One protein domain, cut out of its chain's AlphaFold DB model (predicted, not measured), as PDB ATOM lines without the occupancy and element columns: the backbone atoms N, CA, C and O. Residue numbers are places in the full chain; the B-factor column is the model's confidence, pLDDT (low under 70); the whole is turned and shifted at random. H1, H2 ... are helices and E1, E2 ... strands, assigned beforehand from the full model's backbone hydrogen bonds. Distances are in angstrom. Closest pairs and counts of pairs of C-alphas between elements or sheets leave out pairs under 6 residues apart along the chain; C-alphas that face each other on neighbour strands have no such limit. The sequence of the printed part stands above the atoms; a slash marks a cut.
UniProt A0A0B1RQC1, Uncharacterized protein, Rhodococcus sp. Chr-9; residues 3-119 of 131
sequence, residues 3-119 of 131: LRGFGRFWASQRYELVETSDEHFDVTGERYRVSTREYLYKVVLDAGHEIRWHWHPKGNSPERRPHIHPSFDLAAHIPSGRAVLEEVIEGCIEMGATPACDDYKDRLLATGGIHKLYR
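What this domain is: This is residues 3 to 119 of the 131 residues of an uncharacterized protein of Rhodococcus sp. Chr-9 (UniProt A0A0B1RQC1). A long two-stranded hairpin, E1 and E2, makes the length of the domain; E3 and the very short E4 continue it on the E2 side into a four-stranded sheet. H1 packs on one face of this sheet, running along the strands, and H2 folds back on H1, off the sheet; the other face has no named helix over it. The printed part has 117 residues, with four named strands and then two named helices along the chain, E1 E2 E3 E4 H1 H2; the sheet's order is E1 - E2 - E3 - E4, antiparallel throughout, and the class is mixed, helices and strands. The whole is only just compact, close to loose, with a radius of gyration of the C-alphas of 16.0 A, and flat, spanning 49 by 40 by 17 A.

Where its parts are: E1, residues 7 to 19, begins at C-alpha 7 (-16.718, -35.637, -5.973) and is 39.1 A long. E2, residues 32 to 45, measures 38.5 A. E3, residues 50 to 55, measures 16.7 A, and E4 is residues 67 to 69. H1, residues 85 to 94, is 14.3 A long. H2, residues 104 to 117, is 19.7 A long and ends at C-alpha 117 (-25.623, -37.283, 23.712).

How they stand to each other: The sheet is a meander, each strand the antiparallel neighbour of the one before, and is twisted, with C-alphas up to 4.4 A off its best plane. In the hairpin E1 and E2, at 168 degrees, N 10 and O 42 are 2.8 A apart, within hydrogen-bond range. In the hairpin E2 and E3, N 41 and O 53 are 2.9 A apart; in the hairpin E3 and E4, N 54 and O 67 are 2.9 A apart. Residues 67 to 68 of E4 also pair with residues 78 to 79, antiparallel. H1 is on the sheet at a height of 10.0 A, over E2 and only just over E1, on which 3 of its C-alphas fall. The closest C-alphas of E2 and H1 are those of Tyr 41 and Val 88, 7.6 A apart. H1 and H2 form a helical hairpin and touch, H2 with residues 108 to 112 alone; the closest C-alphas are those of Glu 86 and Leu 108, 5.3 A apart. Their tilt is a shallow 34 degrees, only just short of steep, opposite ways. H2 is not on the sheet. In H1 and H2 every O i to N i+4 pair is within hydrogen-bond range.

The domain as a whole: The C-alphas farthest apart, those of Asp 22 and Ala 47, are 49.6 A apart. The printed part has no cut. The links E1 to E2, E3 to E4 and E4 to H1 are long. Mean pLDDT of the printed part is 90.1; residues 21 to 29 are under 70.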
ATOM      1  N   LEU A   3     -14.758 -31.986  -3.243       95.44
ATOM      2  CA  LEU A   3     -13.771 -32.890  -2.663       95.44
ATOM      3  C   LEU A   3     -12.860 -33.374  -3.796       95.44
ATOM      4  O   LEU A   3     -13.299 -34.089  -4.697       95.44
ATOM      5  N   ARG A   4     -11.606 -32.910  -3.807       94.06
ATOM      6  CA  ARG A   4     -10.681 -33.106  -4.935       94.06
ATOM      7  C   ARG A   4     -10.445 -34.596  -5.206       94.06
ATOM      8  O   ARG A   4     -10.000 -35.303  -4.313       94.06
ATOM      9  N   GLY A   5     -10.677 -35.026  -6.449       94.94
ATOM     10  CA  GLY A   5     -10.467 -36.414  -6.879       94.94
ATOM     11  C   GLY A   5     -11.477 -37.409  -6.304       94.94
ATOM     12  O   GLY A   5     -11.213 -38.606  -6.325       94.94
ATOM     13  N   PHE A   6     -12.594 -36.917  -5.765       97.44
ATOM     14  CA  PHE A   6     -13.626 -37.739  -5.146       97.44
ATOM     15  C   PHE A   6     -15.023 -37.365  -5.643       97.44
ATOM     16  O   PHE A   6     -15.774 -38.233  -6.090       97.44
ATOM     17  N   GLY A   7     -15.389 -36.083  -5.575       97.62
ATOM     18  CA  GLY A   7     -16.718 -35.637  -5.973       97.62
ATOM     19  C   GLY A   7     -17.135 -34.305  -5.368       97.62
ATOM     20  O   GLY A   7     -16.323 -33.454  -5.000       97.62
ATOM     21  N   ARG A   8     -18.443 -34.109  -5.226       98.38
ATOM     22  CA  ARG A   8     -19.033 -32.935  -4.588       98.38
ATOM     23  C   ARG A   8     -19.963 -33.359  -3.461       98.38
ATOM     24  O   ARG A   8     -20.793 -34.245  -3.618       98.38
ATOM     25  N   PHE A   9     -19.821 -32.687  -2.327       98.19
ATOM     26  CA  PHE A   9     -20.625 -32.883  -1.132       98.19
ATOM     27  C   PHE A   9     -21.487 -31.649  -0.855       98.19
ATOM     28  O   PHE A   9     -21.011 -30.511  -0.938       98.19
ATOM     29  N   TRP A  10     -22.751 -31.863  -0.511       98.38
ATOM     30  CA  TRP A  10     -23.707 -30.844  -0.097       98.38
ATOM     31  C   TRP A  10     -24.273 -31.215   1.261       98.38
ATOM     32  O   TRP A  10     -24.619 -32.371   1.501       98.38
ATOM     33  N   ALA A  11     -24.420 -30.206   2.108       97.81
ATOM     34  CA  ALA A  11     -25.095 -30.337   3.378       97.81
ATOM     35  C   ALA A  11     -25.979 -29.118   3.616       97.81
ATOM     36  O   ALA A  11     -25.561 -27.983   3.390       97.81
ATOM     37  N   SER A  12     -27.198 -29.378   4.068       97.25
ATOM     38  CA  SER A  12     -28.130 -28.385   4.583       97.25
ATOM     39  C   SER A  12     -28.776 -28.946   5.839       97.25
ATOM     40  O   SER A  12     -29.104 -30.131   5.892       97.25
ATOM     41  N   GLN A  13     -28.951 -28.100   6.848       95.25
ATOM     42  CA  GLN A  13     -29.625 -28.445   8.091       95.25
ATOM     43  C   GLN A  13     -30.543 -27.293   8.480       95.25
ATOM     44  O   GLN A  13     -30.184 -26.124   8.330       95.25
ATOM     45  N   ARG A  14     -31.719 -27.625   9.014       93.88
ATOM     46  CA  ARG A  14     -32.606 -26.654   9.656       93.88
ATOM     47  C   ARG A  14     -32.568 -26.882  11.153       93.88
ATOM     48  O   ARG A  14     -32.803 -27.998  11.613       93.88
ATOM     49  N   TYR A  15     -32.328 -25.813  11.889       90.81
ATOM     50  CA  TYR A  15     -32.267 -25.820  13.342       90.81
ATOM     51  C   TYR A  15     -33.388 -24.982  13.942       90.81
ATOM     52  O   TYR A  15     -33.934 -24.093  13.288       90.81
ATOM     53  N   GLU A  16     -33.710 -25.271  15.193       89.00
ATOM     54  CA  GLU A  16     -34.649 -24.508  16.003       89.00
ATOM     55  C   GLU A  16     -34.127 -24.437  17.437       89.00
ATOM     56  O   GLU A  16     -33.633 -25.436  17.963       89.00
ATOM     57  N   LEU A  17     -34.223 -23.261  18.057       89.00
ATOM     58  CA  LEU A  17     -34.019 -23.122  19.495       89.00
ATOM     59  C   LEU A  17     -35.288 -23.586  20.201       89.00
ATOM     60  O   LEU A  17     -36.371 -23.080  19.913       89.00
ATOM     61  N   VAL A  18     -35.150 -24.542  21.109       85.00
ATOM     62  CA  VAL A  18     -36.259 -25.085  21.897       85.00
ATOM     63  C   VAL A  18     -35.945 -24.918  23.376       85.00
ATOM     64  O   VAL A  18     -34.785 -25.025  23.777       85.00
ATOM     65  N   GLU A  19     -36.962 -24.614  24.177       84.25
ATOM     66  CA  GLU A  19     -36.808 -24.524  25.631       84.25
ATOM     67  C   GLU A  19     -36.498 -25.916  26.198       84.25
ATOM     68  O   GLU A  19     -37.009 -26.934  25.715       84.25
ATOM     69  N   THR A  20     -35.599 -25.979  27.173       77.25
ATOM     70  CA  THR A  20     -35.277 -27.224  27.873       77.25
ATOM     71  C   THR A  20     -36.415 -27.582  28.826       77.25
ATOM     72  O   THR A  20     -36.839 -26.741  29.617       77.25
ATOM     73  N   SER A  21     -36.911 -28.817  28.761       68.94
ATOM     74  CA  SER A  21     -37.863 -29.358  29.738       68.94
ATOM     75  C   SER A  21     -37.127 -30.059  30.879       68.94
ATOM     76  O   SER A  21     -35.968 -30.442  30.720       68.94
ATOM     77  N   ASP A  22     -37.821 -30.306  31.994       63.31
ATOM     78  CA  ASP A  22     -37.246 -31.020  33.141       63.31
ATOM     79  C   ASP A  22     -36.750 -32.441  32.778       63.31
ATOM     80  O   ASP A  22     -35.795 -32.952  33.356       63.31
ATOM     81  N   GLU A  23     -37.369 -33.065  31.771       59.16
ATOM     82  CA  GLU A  23     -37.031 -34.397  31.240       59.16
ATOM     83  C   GLU A  23     -35.841 -34.376  30.259       59.16
ATOM     84  O   GLU A  23     -35.213 -35.397  29.975       59.16
ATOM     85  N   HIS A  24     -35.501 -33.193  29.750       56.94
ATOM     86  CA  HIS A  24     -34.387 -32.950  28.839       56.94
ATOM     87  C   HIS A  24     -33.406 -31.933  29.418       56.94
ATOM     88  O   HIS A  24     -32.776 -31.207  28.645       56.94
ATOM     89  N   PHE A  25     -33.299 -31.881  30.755       52.84
ATOM     90  CA  PHE A  25     -32.287 -31.104  31.461       52.84
ATOM     91  C   PHE A  25     -30.931 -31.423  30.837       52.84
ATOM     92  O   PHE A  25     -30.370 -32.506  31.007       52.84
ATOM     93  N   ASP A  26     -30.446 -30.479  30.040       55.81
ATOM     94  CA  ASP A  26     -29.102 -30.520  29.519       55.81
ATOM     95  C   ASP A  26     -28.173 -30.446  30.736       55.81
ATOM     96  O   ASP A  26     -28.406 -29.688  31.680       55.81
ATOM     97  N   VAL A  27     -27.115 -31.250  30.721       56.16
ATOM     98  CA  VAL A  27     -26.034 -31.270  31.713       56.16
ATOM     99  C   VAL A  27     -25.463 -29.854  31.952       56.16
ATOM    100  O   VAL A  27     -24.824 -29.608  32.971       56.16
ATOM    101  N   THR A  28     -25.710 -28.919  31.028       64.50
ATOM    102  CA  THR A  28     -25.346 -27.498  31.100       64.50
ATOM    103  C   THR A  28     -26.260 -26.627  31.978       64.50
ATOM    104  O   THR A  28     -25.806 -25.590  32.456       64.50
ATOM    105  N   GLY A  29     -27.522 -27.012  32.216       67.75
ATOM    106  CA  GLY A  29     -28.514 -26.181  32.918       67.75
ATOM    107  C   GLY A  29     -29.009 -24.961  32.123       67.75
ATOM    108  O   GLY A  29     -29.618 -24.058  32.700       67.75
ATOM    109  N   GLU A  30     -28.739 -24.910  30.817       77.56
ATOM    110  CA  GLU A  30     -29.141 -23.813  29.935       77.56
ATOM    111  C   GLU A  30     -30.640 -23.838  29.628       77.56
ATOM    112  O   GLU A  30     -31.224 -24.896  29.430       77.56
ATOM    113  N   ARG A  31     -31.266 -22.658  29.516       81.50
ATOM    114  CA  ARG A  31     -32.717 -22.529  29.269       81.50
ATOM    115  C   ARG A  31     -33.147 -22.981  27.868       81.50
ATOM    116  O   ARG A  31     -34.298 -23.357  27.655       81.50
ATOM    117  N   TYR A  32     -32.251 -22.881  26.892       83.44
ATOM    118  CA  TYR A  32     -32.539 -23.196  25.498       83.44
ATOM    119  C   TYR A  32     -31.480 -24.134  24.942       83.44
ATOM    120  O   TYR A  32     -30.290 -23.954  25.184       83.44
ATOM    121  N   ARG A  33     -31.917 -25.076  24.107       82.00
ATOM    122  CA  ARG A  33     -31.040 -25.959  23.335       82.00
ATOM    123  C   ARG A  33     -31.344 -25.863  21.848       82.00
ATOM    124  O   ARG A  33     -32.435 -25.468  21.436       82.00
ATOM    125  N   VAL A  34     -30.385 -26.280  21.028       84.38
ATOM    126  CA  VAL A  34     -30.567 -26.390  19.578       84.38
ATOM    127  C   VAL A  34     -31.112 -27.774  19.235       84.38
ATOM    128  O   VAL A  34     -30.533 -28.792  19.606       84.38
ATOM    129  N   SER A  35     -32.207 -27.819  18.483       84.50
ATOM    130  CA  SER A  35     -32.772 -29.046  17.923       84.50
ATOM    131  C   SER A  35     -32.661 -29.034  16.400       84.50
ATOM    132  O   SER A  35     -33.054 -28.069  15.739       84.50
ATOM    133  N   THR A  36     -32.133 -30.110  15.815       88.88
ATOM    134  CA  THR A  36     -32.181 -30.314  14.362       88.88
ATOM    135  C   THR A  36     -33.611 -30.661  13.969       88.88
ATOM    136  O   THR A  36     -34.199 -31.590  14.508       88.88
ATOM    137  N   ARG A  37     -34.186 -29.941  13.009       90.19
ATOM    138  CA  ARG A  37     -35.547 -30.175  12.504       90.19
ATOM    139  C   ARG A  37     -35.582 -30.816  11.127       90.19
ATOM    140  O   ARG A  37     -36.629 -31.322  10.728       90.19
ATOM    141  N   GLU A  38     -34.476 -30.733  10.402       93.38
ATOM    142  CA  GLU A  38     -34.324 -31.282   9.062       93.38
ATOM    143  C   GLU A  38     -32.846 -31.354   8.689       93.38
ATOM    144  O   GLU A  38     -32.055 -30.512   9.127       93.38
ATOM    145  N   TYR A  39     -32.493 -32.317   7.844       95.81
ATOM    146  CA  TYR A  39     -31.241 -32.287   7.104       95.81
ATOM    147  C   TYR A  39     -31.395 -32.857   5.695       95.81
ATOM    148  O   TYR A  39     -32.191 -33.765   5.444       95.81
ATOM    149  N   LEU A  40     -30.583 -32.319   4.789       97.19
ATOM    150  CA  LEU A  40     -30.420 -32.771   3.415       97.19
ATOM    151  C   LEU A  40     -28.921 -32.873   3.141       97.19
ATOM    152  O   LEU A  40     -28.255 -31.863   2.889       97.19
ATOM    153  N   TYR A  41     -28.385 -34.086   3.213       98.50
ATOM    154  CA  TYR A  41     -27.004 -34.361   2.839       98.50
ATOM    155  C   TYR A  41     -26.962 -35.123   1.529       98.50
ATOM    156  O   TYR A  41     -27.778 -36.013   1.281       98.50
ATOM    157  N   LYS A  42     -25.978 -34.801   0.699       98.00
ATOM    158  CA  LYS A  42     -25.757 -35.492  -0.561       98.00
ATOM    159  C   LYS A  42     -24.289 -35.514  -0.931       98.00
ATOM    160  O   LYS A  42     -23.620 -34.488  -0.853       98.00
ATOM    161  N   VAL A  43     -23.836 -36.643  -1.458       98.44
ATOM    162  CA  VAL A  43     -22.578 -36.746  -2.195       98.44
ATOM    163  C   VAL A  43     -22.851 -37.180  -3.632       98.44
ATOM    164  O   VAL A  43     -23.688 -38.046  -3.873       98.44
ATOM    165  N   VAL A  44     -22.158 -36.557  -4.582       98.38
ATOM    166  CA  VAL A  44     -22.082 -36.990  -5.982       98.38
ATOM    167  C   VAL A  44     -20.618 -37.259  -6.283       98.38
ATOM    168  O   VAL A  44     -19.818 -36.325  -6.245       98.38
ATOM    169  N   LEU A  45     -20.272 -38.518  -6.530       97.88
ATOM    170  CA  LEU A  45     -18.920 -38.940  -6.879       97.88
ATOM    171  C   LEU A  45     -18.582 -38.513  -8.308       97.88
ATOM    172  O   LEU A  45     -19.465 -38.448  -9.164       97.88
ATOM    173  N   ASP A  46     -17.298 -38.304  -8.595       96.88
ATOM    174  CA  ASP A  46     -16.830 -37.987  -9.955       96.88
ATOM    175  C   ASP A  46     -17.176 -39.110 -10.956       96.88
ATOM    176  O   ASP A  46     -17.408 -38.852 -12.135       96.88
ATOM    177  N   ALA A  47     -17.302 -40.352 -10.471       94.38
ATOM    178  CA  ALA A  47     -17.771 -41.510 -11.237       94.38
ATOM    179  C   ALA A  47     -19.284 -41.488 -11.562       94.38
ATOM    180  O   ALA A  47     -19.776 -42.378 -12.250       94.38
ATOM    181  N   GLY A  48     -20.035 -40.499 -11.065       94.56
ATOM    182  CA  GLY A  48     -21.465 -40.311 -11.334       94.56
ATOM    183  C   GLY A  48     -22.415 -40.948 -10.315       94.56
ATOM    184  O   GLY A  48     -23.624 -40.748 -10.412       94.56
ATOM    185  N   HIS A  49     -21.906 -41.680  -9.322       96.94
ATOM    186  CA  HIS A  49     -22.733 -42.230  -8.247       96.94
ATOM    187  C   HIS A  49     -23.184 -41.142  -7.274       96.94
ATOM    188  O   HIS A  49     -22.405 -40.276  -6.882       96.94
ATOM    189  N   GLU A  50     -24.443 -41.209  -6.852       97.81
ATOM    190  CA  GLU A  50     -25.049 -40.236  -5.950       97.81
ATOM    191  C   GLU A  50     -25.665 -40.940  -4.740       97.81
ATOM    192  O   GLU A  50     -26.398 -41.909  -4.905       97.81
ATOM    193  N   ILE A  51     -25.386 -40.476  -3.525       98.12
ATOM    194  CA  ILE A  51     -26.040 -40.970  -2.303       98.12
ATOM    195  C   ILE A  51     -26.592 -39.769  -1.552       98.12
ATOM    196  O   ILE A  51     -25.918 -38.739  -1.440       98.12
ATOM    197  N   ARG A  52     -27.820 -39.891  -1.044       98.06
ATOM    198  CA  ARG A  52     -28.463 -38.841  -0.248       98.06
ATOM    199  C   ARG A  52     -28.902 -39.382   1.102       98.06
ATOM    200  O   ARG A  52     -29.492 -40.454   1.157       98.06
ATOM    201  N   TRP A  53     -28.684 -38.602   2.151       98.00
ATOM    202  CA  TRP A  53     -29.208 -38.846   3.493       98.00
ATOM    203  C   TRP A  53     -30.152 -37.710   3.828       98.00
ATOM    204  O   TRP A  53     -29.733 -36.554   3.931       98.00
ATOM    205  N   HIS A  54     -31.427 -38.034   3.967       96.88
ATOM    206  CA  HIS A  54     -32.484 -37.055   4.117       96.88
ATOM    207  C   HIS A  54     -33.284 -37.312   5.386       96.88
ATOM    208  O   HIS A  54     -33.574 -38.443   5.774       96.88
ATOM    209  N   TRP A  55     -33.704 -36.220   6.007       95.06
ATOM    210  CA  TRP A  55     -34.762 -36.237   6.994       95.06
ATOM    211  C   TRP A  55     -35.490 -34.901   6.945       95.06
ATOM    212  O   TRP A  55     -34.956 -33.893   7.392       95.06
ATOM    213  N   HIS A  56     -36.705 -34.898   6.399       93.00
ATOM    214  CA  HIS A  56     -37.536 -33.707   6.200       93.00
ATOM    215  C   HIS A  56     -38.994 -34.003   6.606       93.00
ATOM    216  O   HIS A  56     -39.859 -34.220   5.755       93.00
ATOM    217  N   PRO A  57     -39.299 -34.028   7.917       90.00
ATOM    218  CA  PRO A  57     -40.584 -34.515   8.440       90.00
ATOM    219  C   PRO A  57     -41.779 -33.621   8.076       90.00
ATOM    220  O   PRO A  57     -42.917 -34.082   8.087       90.00
ATOM    221  N   LYS A  58     -41.524 -32.346   7.756       87.56
ATOM    222  CA  LYS A  58     -42.528 -31.369   7.300       87.56
ATOM    223  C   LYS A  58     -42.539 -31.195   5.769       87.56
ATOM    224  O   LYS A  58     -43.232 -30.316   5.268       87.56
ATOM    225  N   GLY A  59     -41.745 -31.983   5.040       82.94
ATOM    226  CA  GLY A  59     -41.674 -31.949   3.579       82.94
ATOM    227  C   GLY A  59     -42.819 -32.711   2.903       82.94
ATOM    228  O   GLY A  59     -43.611 -33.387   3.553       82.94
ATOM    229  N   ASN A  60     -42.876 -32.642   1.571       80.50
ATOM    230  CA  ASN A  60     -43.918 -33.279   0.751       80.50
ATOM    231  C   ASN A  60     -43.606 -34.751   0.379       80.50
ATOM    232  O   ASN A  60     -43.953 -35.204  -0.708       80.50
ATOM    233  N   SER A  61     -42.894 -35.487   1.238       81.38
ATOM    234  CA  SER A  61     -42.554 -36.900   1.005       81.38
ATOM    235  C   SER A  61     -43.467 -37.822   1.822       81.38
ATOM    236  O   SER A  61     -43.816 -37.473   2.955       81.38
ATOM    237  N   PRO A  62     -43.841 -39.005   1.294       84.25
ATOM    238  CA  PRO A  62     -44.544 -40.019   2.076       84.25
ATOM    239  C   PRO A  62     -43.685 -40.605   3.211       84.25
ATOM    240  O   PRO A  62     -44.245 -41.099   4.186       84.25
ATOM    241  N   GLU A  63     -42.350 -40.538   3.123       90.88
ATOM    242  CA  GLU A  63     -41.446 -40.978   4.191       90.88
ATOM    243  C   GLU A  63     -41.009 -39.784   5.049       90.88
ATOM    244  O   GLU A  63     -40.319 -38.868   4.595       90.88
ATOM    245  N   ARG A  64     -41.427 -39.796   6.317       90.56
ATOM    246  CA  ARG A  64     -41.145 -38.731   7.297       90.56
ATOM    247  C   ARG A  64     -39.987 -39.075   8.227       90.56
ATOM    248  O   ARG A  64     -39.447 -38.184   8.889       90.56
ATOM    249  N   ARG A  65     -39.617 -40.354   8.303       91.12
ATOM    250  CA  ARG A  65     -38.460 -40.825   9.064       91.12
ATOM    251  C   ARG A  65     -37.177 -40.476   8.310       91.12
ATOM    252  O   ARG A  65     -37.218 -40.186   7.112       91.12
ATOM    253  N   PRO A  66     -36.027 -40.485   8.994       94.25
ATOM    254  CA  PRO A  66     -34.736 -40.480   8.322       94.25
ATOM    255  C   PRO A  66     -34.648 -41.591   7.277       94.25
ATOM    256  O   PRO A  66     -35.111 -42.709   7.519       94.25
ATOM    257  N   HIS A  67     -34.079 -41.276   6.120       96.12
ATOM    258  CA  HIS A  67     -33.941 -42.229   5.031       96.12
ATOM    259  C   HIS A  67     -32.744 -41.923   4.131       96.12
ATOM    260  O   HIS A  67     -32.201 -40.815   4.109       96.12
ATOM    261  N   ILE A  68     -32.357 -42.936   3.359       97.50
ATOM    262  CA  ILE A  68     -31.270 -42.891   2.388       97.50
ATOM    263  C   ILE A  68     -31.837 -43.110   0.984       97.50
ATOM    264  O   ILE A  68     -32.612 -44.042   0.760       97.50
ATOM    265  N   HIS A  69     -31.402 -42.277   0.038       97.81
ATOM    266  CA  HIS A  69     -31.555 -42.528  -1.392       97.81
ATOM    267  C   HIS A  69     -30.260 -43.167  -1.923       97.81
ATOM    268  O   HIS A  69     -29.229 -42.479  -1.964       97.81
ATOM    269  N   PRO A  70     -30.266 -44.464  -2.282       97.12
ATOM    270  CA  PRO A  70     -29.082 -45.161  -2.775       97.12
ATOM    271  C   PRO A  70     -28.760 -44.802  -4.232       97.12
ATOM    272  O   PRO A  70     -29.637 -44.452  -5.016       97.12
ATOM    273  N   SER A  71     -27.504 -44.990  -4.646       96.50
ATOM    274  CA  SER A  71     -27.058 -44.637  -6.006       96.50
ATOM    275  C   SER A  71     -27.708 -45.420  -7.138       96.50
ATOM    276  O   SER A  71     -27.718 -44.935  -8.264       96.50
ATOM    277  N   PHE A  72     -28.220 -46.621  -6.870       95.94
ATOM    278  CA  PHE A  72     -28.884 -47.441  -7.885       95.94
ATOM    279  C   PHE A  72     -30.373 -47.100  -8.057       95.94
ATOM    280  O   PHE A  72     -30.961 -47.494  -9.058       95.94
ATOM    281  N   ASP A  73     -30.976 -46.376  -7.107       97.19
ATOM    282  CA  ASP A  73     -32.362 -45.911  -7.181       97.19
ATOM    283  C   ASP A  73     -32.555 -44.659  -6.310       97.19
ATOM    284  O   ASP A  73     -32.802 -44.735  -5.105       97.19
ATOM    285  N   LEU A  74     -32.479 -43.481  -6.934       96.56
ATOM    286  CA  LEU A  74     -32.643 -42.201  -6.239       96.56
ATOM    287  C   LEU A  74     -34.103 -41.874  -5.877       96.56
ATOM    288  O   LEU A  74     -34.339 -40.852  -5.230       96.56
ATOM    289  N   ALA A  75     -35.076 -42.692  -6.291       95.38
ATOM    290  CA  ALA A  75     -36.475 -42.568  -5.883       95.38
ATOM    291  C   ALA A  75     -36.797 -43.431  -4.651       95.38
ATOM    292  O   ALA A  75     -37.765 -43.149  -3.938       95.38
ATOM    293  N   ALA A  76     -35.978 -44.446  -4.356       96.00
ATOM    294  CA  ALA A  76     -36.122 -45.264  -3.159       96.00
ATOM    295  C   ALA A  76     -35.854 -44.448  -1.886       96.00
ATOM    296  O   ALA A  76     -34.911 -43.663  -1.828       96.00
ATOM    297  N   HIS A  77     -36.675 -44.665  -0.857       96.31
ATOM    298  CA  HIS A  77     -36.524 -44.073   0.475       96.31
ATOM    299  C   HIS A  77     -36.221 -45.201   1.463       96.31
ATOM    300  O   HIS A  77     -37.134 -45.763   2.063       96.31
ATOM    301  N   ILE A  78     -34.952 -45.592   1.588       95.88
ATOM    302  CA  ILE A  78     -34.562 -46.677   2.495       95.88
ATOM    303  C   ILE A  78     -34.588 -46.129   3.927       95.88
ATOM    304  O   ILE A  78     -33.788 -45.237   4.215       95.88
ATOM    305  N   PRO A  79     -35.457 -46.624   4.831       94.19
ATOM    306  CA  PRO A  79     -35.516 -46.119   6.199       94.19
ATOM    307  C   PRO A  79     -34.178 -46.291   6.918       94.19
ATOM    308  O   PRO A  79     -33.523 -47.326   6.789       94.19
ATOM    309  N   SER A  80     -33.789 -45.293   7.703       92.12
ATOM    310  CA  SER A  80     -32.542 -45.296   8.465       92.12
ATOM    311  C   SER A  80     -32.721 -44.681   9.853       92.12
ATOM    312  O   SER A  80     -33.771 -44.134  10.198       92.12
ATOM    313  N   GLY A  81     -31.658 -44.736  10.659       89.06
ATOM    314  CA  GLY A  81     -31.504 -43.835  11.798       89.06
ATOM    315  C   GLY A  81     -31.234 -42.401  11.334       89.06
ATOM    316  O   GLY A  81     -30.946 -42.152  10.159       89.06
ATOM    317  N   ARG A  82     -31.312 -41.439  12.259       88.56
ATOM    318  CA  ARG A  82     -30.841 -40.078  11.982       88.56
ATOM    319  C   ARG A  82     -29.332 -40.082  11.776       88.56
ATOM    320  O   ARG A  82     -28.627 -40.563  12.653       88.56
ATOM    321  N   ALA A  83     -28.887 -39.485  10.676       92.25
ATOM    322  CA  ALA A  83     -27.483 -39.222  10.419       92.25
ATOM    323  C   ALA A  83     -27.080 -37.849  10.972       92.25
ATOM    324  O   ALA A  83     -27.716 -36.833  10.660       92.25
ATOM    325  N   VAL A  84     -26.013 -37.804  11.767       92.88
ATOM    326  CA  VAL A  84     -25.294 -36.542  12.003       92.88
ATOM    327  C   VAL A  84     -24.387 -36.243  10.809       92.88
ATOM    328  O   VAL A  84     -24.083 -37.132  10.011       92.88
ATOM    329  N   LEU A  85     -23.971 -34.987  10.650       95.50
ATOM    330  CA  LEU A  85     -23.109 -34.597   9.531       95.50
ATOM    331  C   LEU A  85     -21.790 -35.389   9.549       95.50
ATOM    332  O   LEU A  85     -21.289 -35.785   8.499       95.50
ATOM    333  N   GLU A  86     -21.272 -35.662  10.744       96.44
ATOM    334  CA  GLU A  86     -20.035 -36.397  10.981       96.44
ATOM    335  C   GLU A  86     -20.067 -37.814  10.411       96.44
ATOM    336  O   GLU A  86     -19.103 -38.224   9.776       96.44
ATOM    337  N   GLU A  87     -21.181 -38.534  10.559       95.44
ATOM    338  CA  GLU A  87     -21.337 -39.895  10.023       95.44
ATOM    339  C   GLU A  87     -21.318 -39.893   8.490       95.44
ATOM    340  O   GLU A  87     -20.797 -40.812   7.861       95.44
ATOM    341  N   VAL A  88     -21.851 -38.837   7.864       97.00
ATOM    342  CA  VAL A  88     -21.824 -38.696   6.403       97.00
ATOM    343  C   VAL A  88     -20.432 -38.306   5.903       97.00
ATOM    344  O   VAL A  88     -20.008 -38.779   4.847       97.00
ATOM    345  N   ILE A  89     -19.702 -37.477   6.654       97.31
ATOM    346  CA  ILE A  89     -18.299 -37.155   6.356       97.31
ATOM    347  C   ILE A  89     -17.432 -38.410   6.488       97.31
ATOM    348  O   ILE A  89     -16.653 -38.694   5.579       97.31
ATOM    349  N   GLU A  90     -17.597 -39.178   7.567       96.94
ATOM    350  CA  GLU A  90     -16.912 -40.460   7.762       96.94
ATOM    351  C   GLU A  90     -17.216 -41.413   6.605       96.94
ATOM    352  O   GLU A  90     -16.293 -41.919   5.976       96.94
ATOM    353  N   GLY A  91     -18.487 -41.550   6.215       95.94
ATOM    354  CA  GLY A  91     -18.878 -42.343   5.050       95.94
ATOM    355  C   GLY A  91     -18.226 -41.879   3.742       95.94
ATOM    356  O   GLY A  91     -17.820 -42.707   2.930       95.94
ATOM    357  N   CYS A  92     -18.066 -40.568   3.525       97.50
ATOM    358  CA  CYS A  92     -17.326 -40.060   2.364       97.50
ATOM    359  C   CYS A  92     -15.851 -40.482   2.400       97.50
ATOM    360  O   CYS A  92     -15.301 -40.844   1.362       97.50
ATOM    361  N   ILE A  93     -15.218 -40.452   3.575       97.56
ATOM    362  CA  ILE A  93     -13.822 -40.865   3.756       97.56
ATOM    363  C   ILE A  93     -13.668 -42.370   3.521       97.56
ATOM    364  O   ILE A  93     -12.785 -42.774   2.769       97.56
ATOM    365  N   GLU A  94     -14.574 -43.189   4.058       96.75
ATOM    366  CA  GLU A  94     -14.610 -44.638   3.812       96.75
ATOM    367  C   GLU A  94     -14.814 -44.976   2.324       96.75
ATOM    368  O   GLU A  94     -14.279 -45.962   1.821       96.75
ATOM    369  N   MET A  95     -15.527 -44.128   1.575       95.69
ATOM    370  CA  MET A  95     -15.671 -44.256   0.117       95.69
ATOM    371  C   MET A  95     -14.455 -43.752  -0.681       95.69
ATOM    372  O   MET A  95     -14.446 -43.874  -1.907       95.69
ATOM    373  N   GLY A  96     -13.438 -43.184  -0.026       96.50
ATOM    374  CA  GLY A  96     -12.186 -42.753  -0.653       96.50
ATOM    375  C   GLY A  96     -11.934 -41.244  -0.671       96.50
ATOM    376  O   GLY A  96     -10.964 -40.807  -1.292       96.50
ATOM    377  N   ALA A  97     -12.756 -40.422  -0.010       97.44
ATOM    378  CA  ALA A  97     -12.431 -39.008   0.161       97.44
ATOM    379  C   ALA A  97     -11.193 -38.847   1.056       97.44
ATOM    380  O   ALA A  97     -11.075 -39.480   2.103       97.44
ATOM    381  N   THR A  98     -10.276 -37.956   0.680       97.44
ATOM    382  CA  THR A  98      -9.097 -37.665   1.505       97.44
ATOM    383  C   THR A  98      -9.454 -36.655   2.604       97.44
ATOM    384  O   THR A  98      -9.877 -35.541   2.273       97.44
ATOM    385  N   PRO A  99      -9.288 -36.991   3.898       96.69
ATOM    386  CA  PRO A  99      -9.454 -36.023   4.975       96.69
ATOM    387  C   PRO A  99      -8.392 -34.922   4.874       96.69
ATOM    388  O   PRO A  99      -7.262 -35.157   4.456       96.69
ATOM    389  N   ALA A 100      -8.751 -33.702   5.272       94.25
ATOM    390  CA  ALA A 100      -7.835 -32.558   5.232       94.25
ATOM    391  C   ALA A 100      -6.864 -32.508   6.430       94.25
ATOM    392  O   ALA A 100      -5.998 -31.636   6.479       94.25
ATOM    393  N   CYS A 101      -7.042 -33.393   7.410       95.94
ATOM    394  CA  CYS A 101      -6.306 -33.421   8.667       95.94
ATOM    395  C   CYS A 101      -6.178 -34.859   9.183       95.94
ATOM    396  O   CYS A 101      -7.100 -35.660   9.024       95.94
ATOM    397  N   ASP A 102      -5.056 -35.167   9.832       97.44
ATOM    398  CA  ASP A 102      -4.763 -36.516  10.337       97.44
ATOM    399  C   ASP A 102      -5.618 -36.887  11.564       97.44
ATOM    400  O   ASP A 102      -5.966 -38.048  11.759       97.44
ATOM    401  N   ASP A 103      -6.029 -35.889  12.352       97.56
ATOM    402  CA  ASP A 103      -6.858 -36.025  13.559       97.56
ATOM    403  C   ASP A 103      -8.370 -36.063  13.259       97.56
ATOM    404  O   ASP A 103      -9.197 -35.863  14.150       97.56
ATOM    405  N   TYR A 104      -8.767 -36.295  12.000       97.50
ATOM    406  CA  TYR A 104     -10.174 -36.208  11.599       97.50
ATOM    407  C   TYR A 104     -11.076 -37.147  12.409       97.50
ATOM    408  O   TYR A 104     -12.182 -36.752  12.767       97.50
ATOM    409  N   LYS A 105     -10.610 -38.360  12.738       97.25
ATOM    410  CA  LYS A 105     -11.393 -39.334  13.516       97.25
ATOM    411  C   LYS A 105     -11.742 -38.800  14.898       97.25
ATOM    412  O   LYS A 105     -12.895 -38.896  15.309       97.25
ATOM    413  N   ASP A 106     -10.779 -38.178  15.571       97.31
ATOM    414  CA  ASP A 106     -10.984 -37.607  16.900       97.31
ATOM    415  C   ASP A 106     -11.972 -36.440  16.843       97.31
ATOM    416  O   ASP A 106     -12.850 -36.326  17.698       97.31
ATOM    417  N   ARG A 107     -11.899 -35.611  15.792       96.44
ATOM    418  CA  ARG A 107     -12.854 -34.515  15.575       96.44
ATOM    419  C   ARG A 107     -14.268 -35.028  15.342       96.44
ATOM    420  O   ARG A 107     -15.185 -34.562  16.010       96.44
ATOM    421  N   LEU A 108     -14.435 -35.991  14.431       96.25
ATOM    422  CA  LEU A 108     -15.738 -36.582  14.119       96.25
ATOM    423  C   LEU A 108     -16.342 -37.276  15.344       96.25
ATOM    424  O   LEU A 108     -17.535 -37.129  15.610       96.25
ATOM    425  N   LEU A 109     -15.522 -37.986  16.123       93.31
ATOM    426  CA  LEU A 109     -15.957 -38.622  17.361       93.31
ATOM    427  C   LEU A 109     -16.390 -37.584  18.404       93.31
ATOM    428  O   LEU A 109     -17.461 -37.725  18.994       93.31
ATOM    429  N   ALA A 110     -15.590 -36.537  18.615       92.25
ATOM    430  CA  ALA A 110     -15.875 -35.504  19.604       92.25
ATOM    431  C   ALA A 110     -17.148 -34.711  19.263       92.25
ATOM    432  O   ALA A 110     -18.022 -34.558  20.119       92.25
ATOM    433  N   THR A 111     -17.294 -34.236  18.022       91.69
ATOM    434  CA  THR A 111     -18.455 -33.416  17.634       91.69
ATOM    435  C   THR A 111     -19.705 -34.267  17.415       91.69
ATOM    436  O   THR A 111     -20.782 -33.927  17.913       91.69
ATOM    437  N   GLY A 112     -19.567 -35.434  16.780       88.31
ATOM    438  CA  GLY A 112     -20.667 -36.379  16.591       88.31
ATOM    439  C   GLY A 112     -21.179 -36.962  17.912       88.31
ATOM    440  O   GLY A 112     -22.382 -37.179  18.067       88.31
ATOM    441  N   GLY A 113     -20.292 -37.170  18.891       83.31
ATOM    442  CA  GLY A 113     -20.641 -37.645  20.232       83.31
ATOM    443  C   GLY A 113     -21.559 -36.681  20.982       83.31
ATOM    444  O   GLY A 113     -22.582 -37.106  21.514       83.31
ATOM    445  N   ILE A 114     -21.261 -35.378  20.947       81.31
ATOM    446  CA  ILE A 114     -22.101 -34.330  21.555       81.31
ATOM    447  C   ILE A 114     -23.491 -34.318  20.915       81.31
ATOM    448  O   ILE A 114     -24.503 -34.353  21.617       81.31
ATOM    449  N   HIS A 115     -23.556 -34.350  19.579       80.12
ATOM    450  CA  HIS A 115     -24.833 -34.410  18.869       80.12
ATOM    451  C   HIS A 115     -25.652 -35.642  19.231       80.12
ATOM    452  O   HIS A 115     -26.877 -35.562  19.228       80.12
ATOM    453  N   LYS A 116     -24.998 -36.773  19.525       77.94
ATOM    454  CA  LYS A 116     -25.675 -38.003  19.932       77.94
ATOM    455  C   LYS A 116     -26.101 -37.986  21.402       77.94
ATOM    456  O   LYS A 116     -27.145 -38.541  21.716       77.94
ATOM    457  N   LEU A 117     -25.331 -37.353  22.281       76.06
ATOM    458  CA  LEU A 117     -25.623 -37.283  23.712       76.06
ATOM    459  C   LEU A 117     -26.864 -36.430  24.004       76.06
ATOM    460  O   LEU A 117     -27.749 -36.860  24.732       76.06
ATOM    461  N   TYR A 118     -26.955 -35.247  23.395       72.81
ATOM    462  CA  TYR A 118     -28.045 -34.283  23.635       72.81
ATOM    463  C   TYR A 118     -29.255 -34.470  22.721       72.81
ATOM    464  O   TYR A 118     -30.170 -33.641  22.643       72.81
ATOM    465  N   ARG A 119     -29.247 -35.572  21.982       71.94
ATOM    466  CA  ARG A 119     -30.304 -35.935  21.061       71.94
ATOM    467  C   ARG A 119     -31.490 -36.416  21.891       71.94
ATOM    468  O   ARG A 119     -31.390 -37.400  22.606       71.94
TER     469      ARG A 119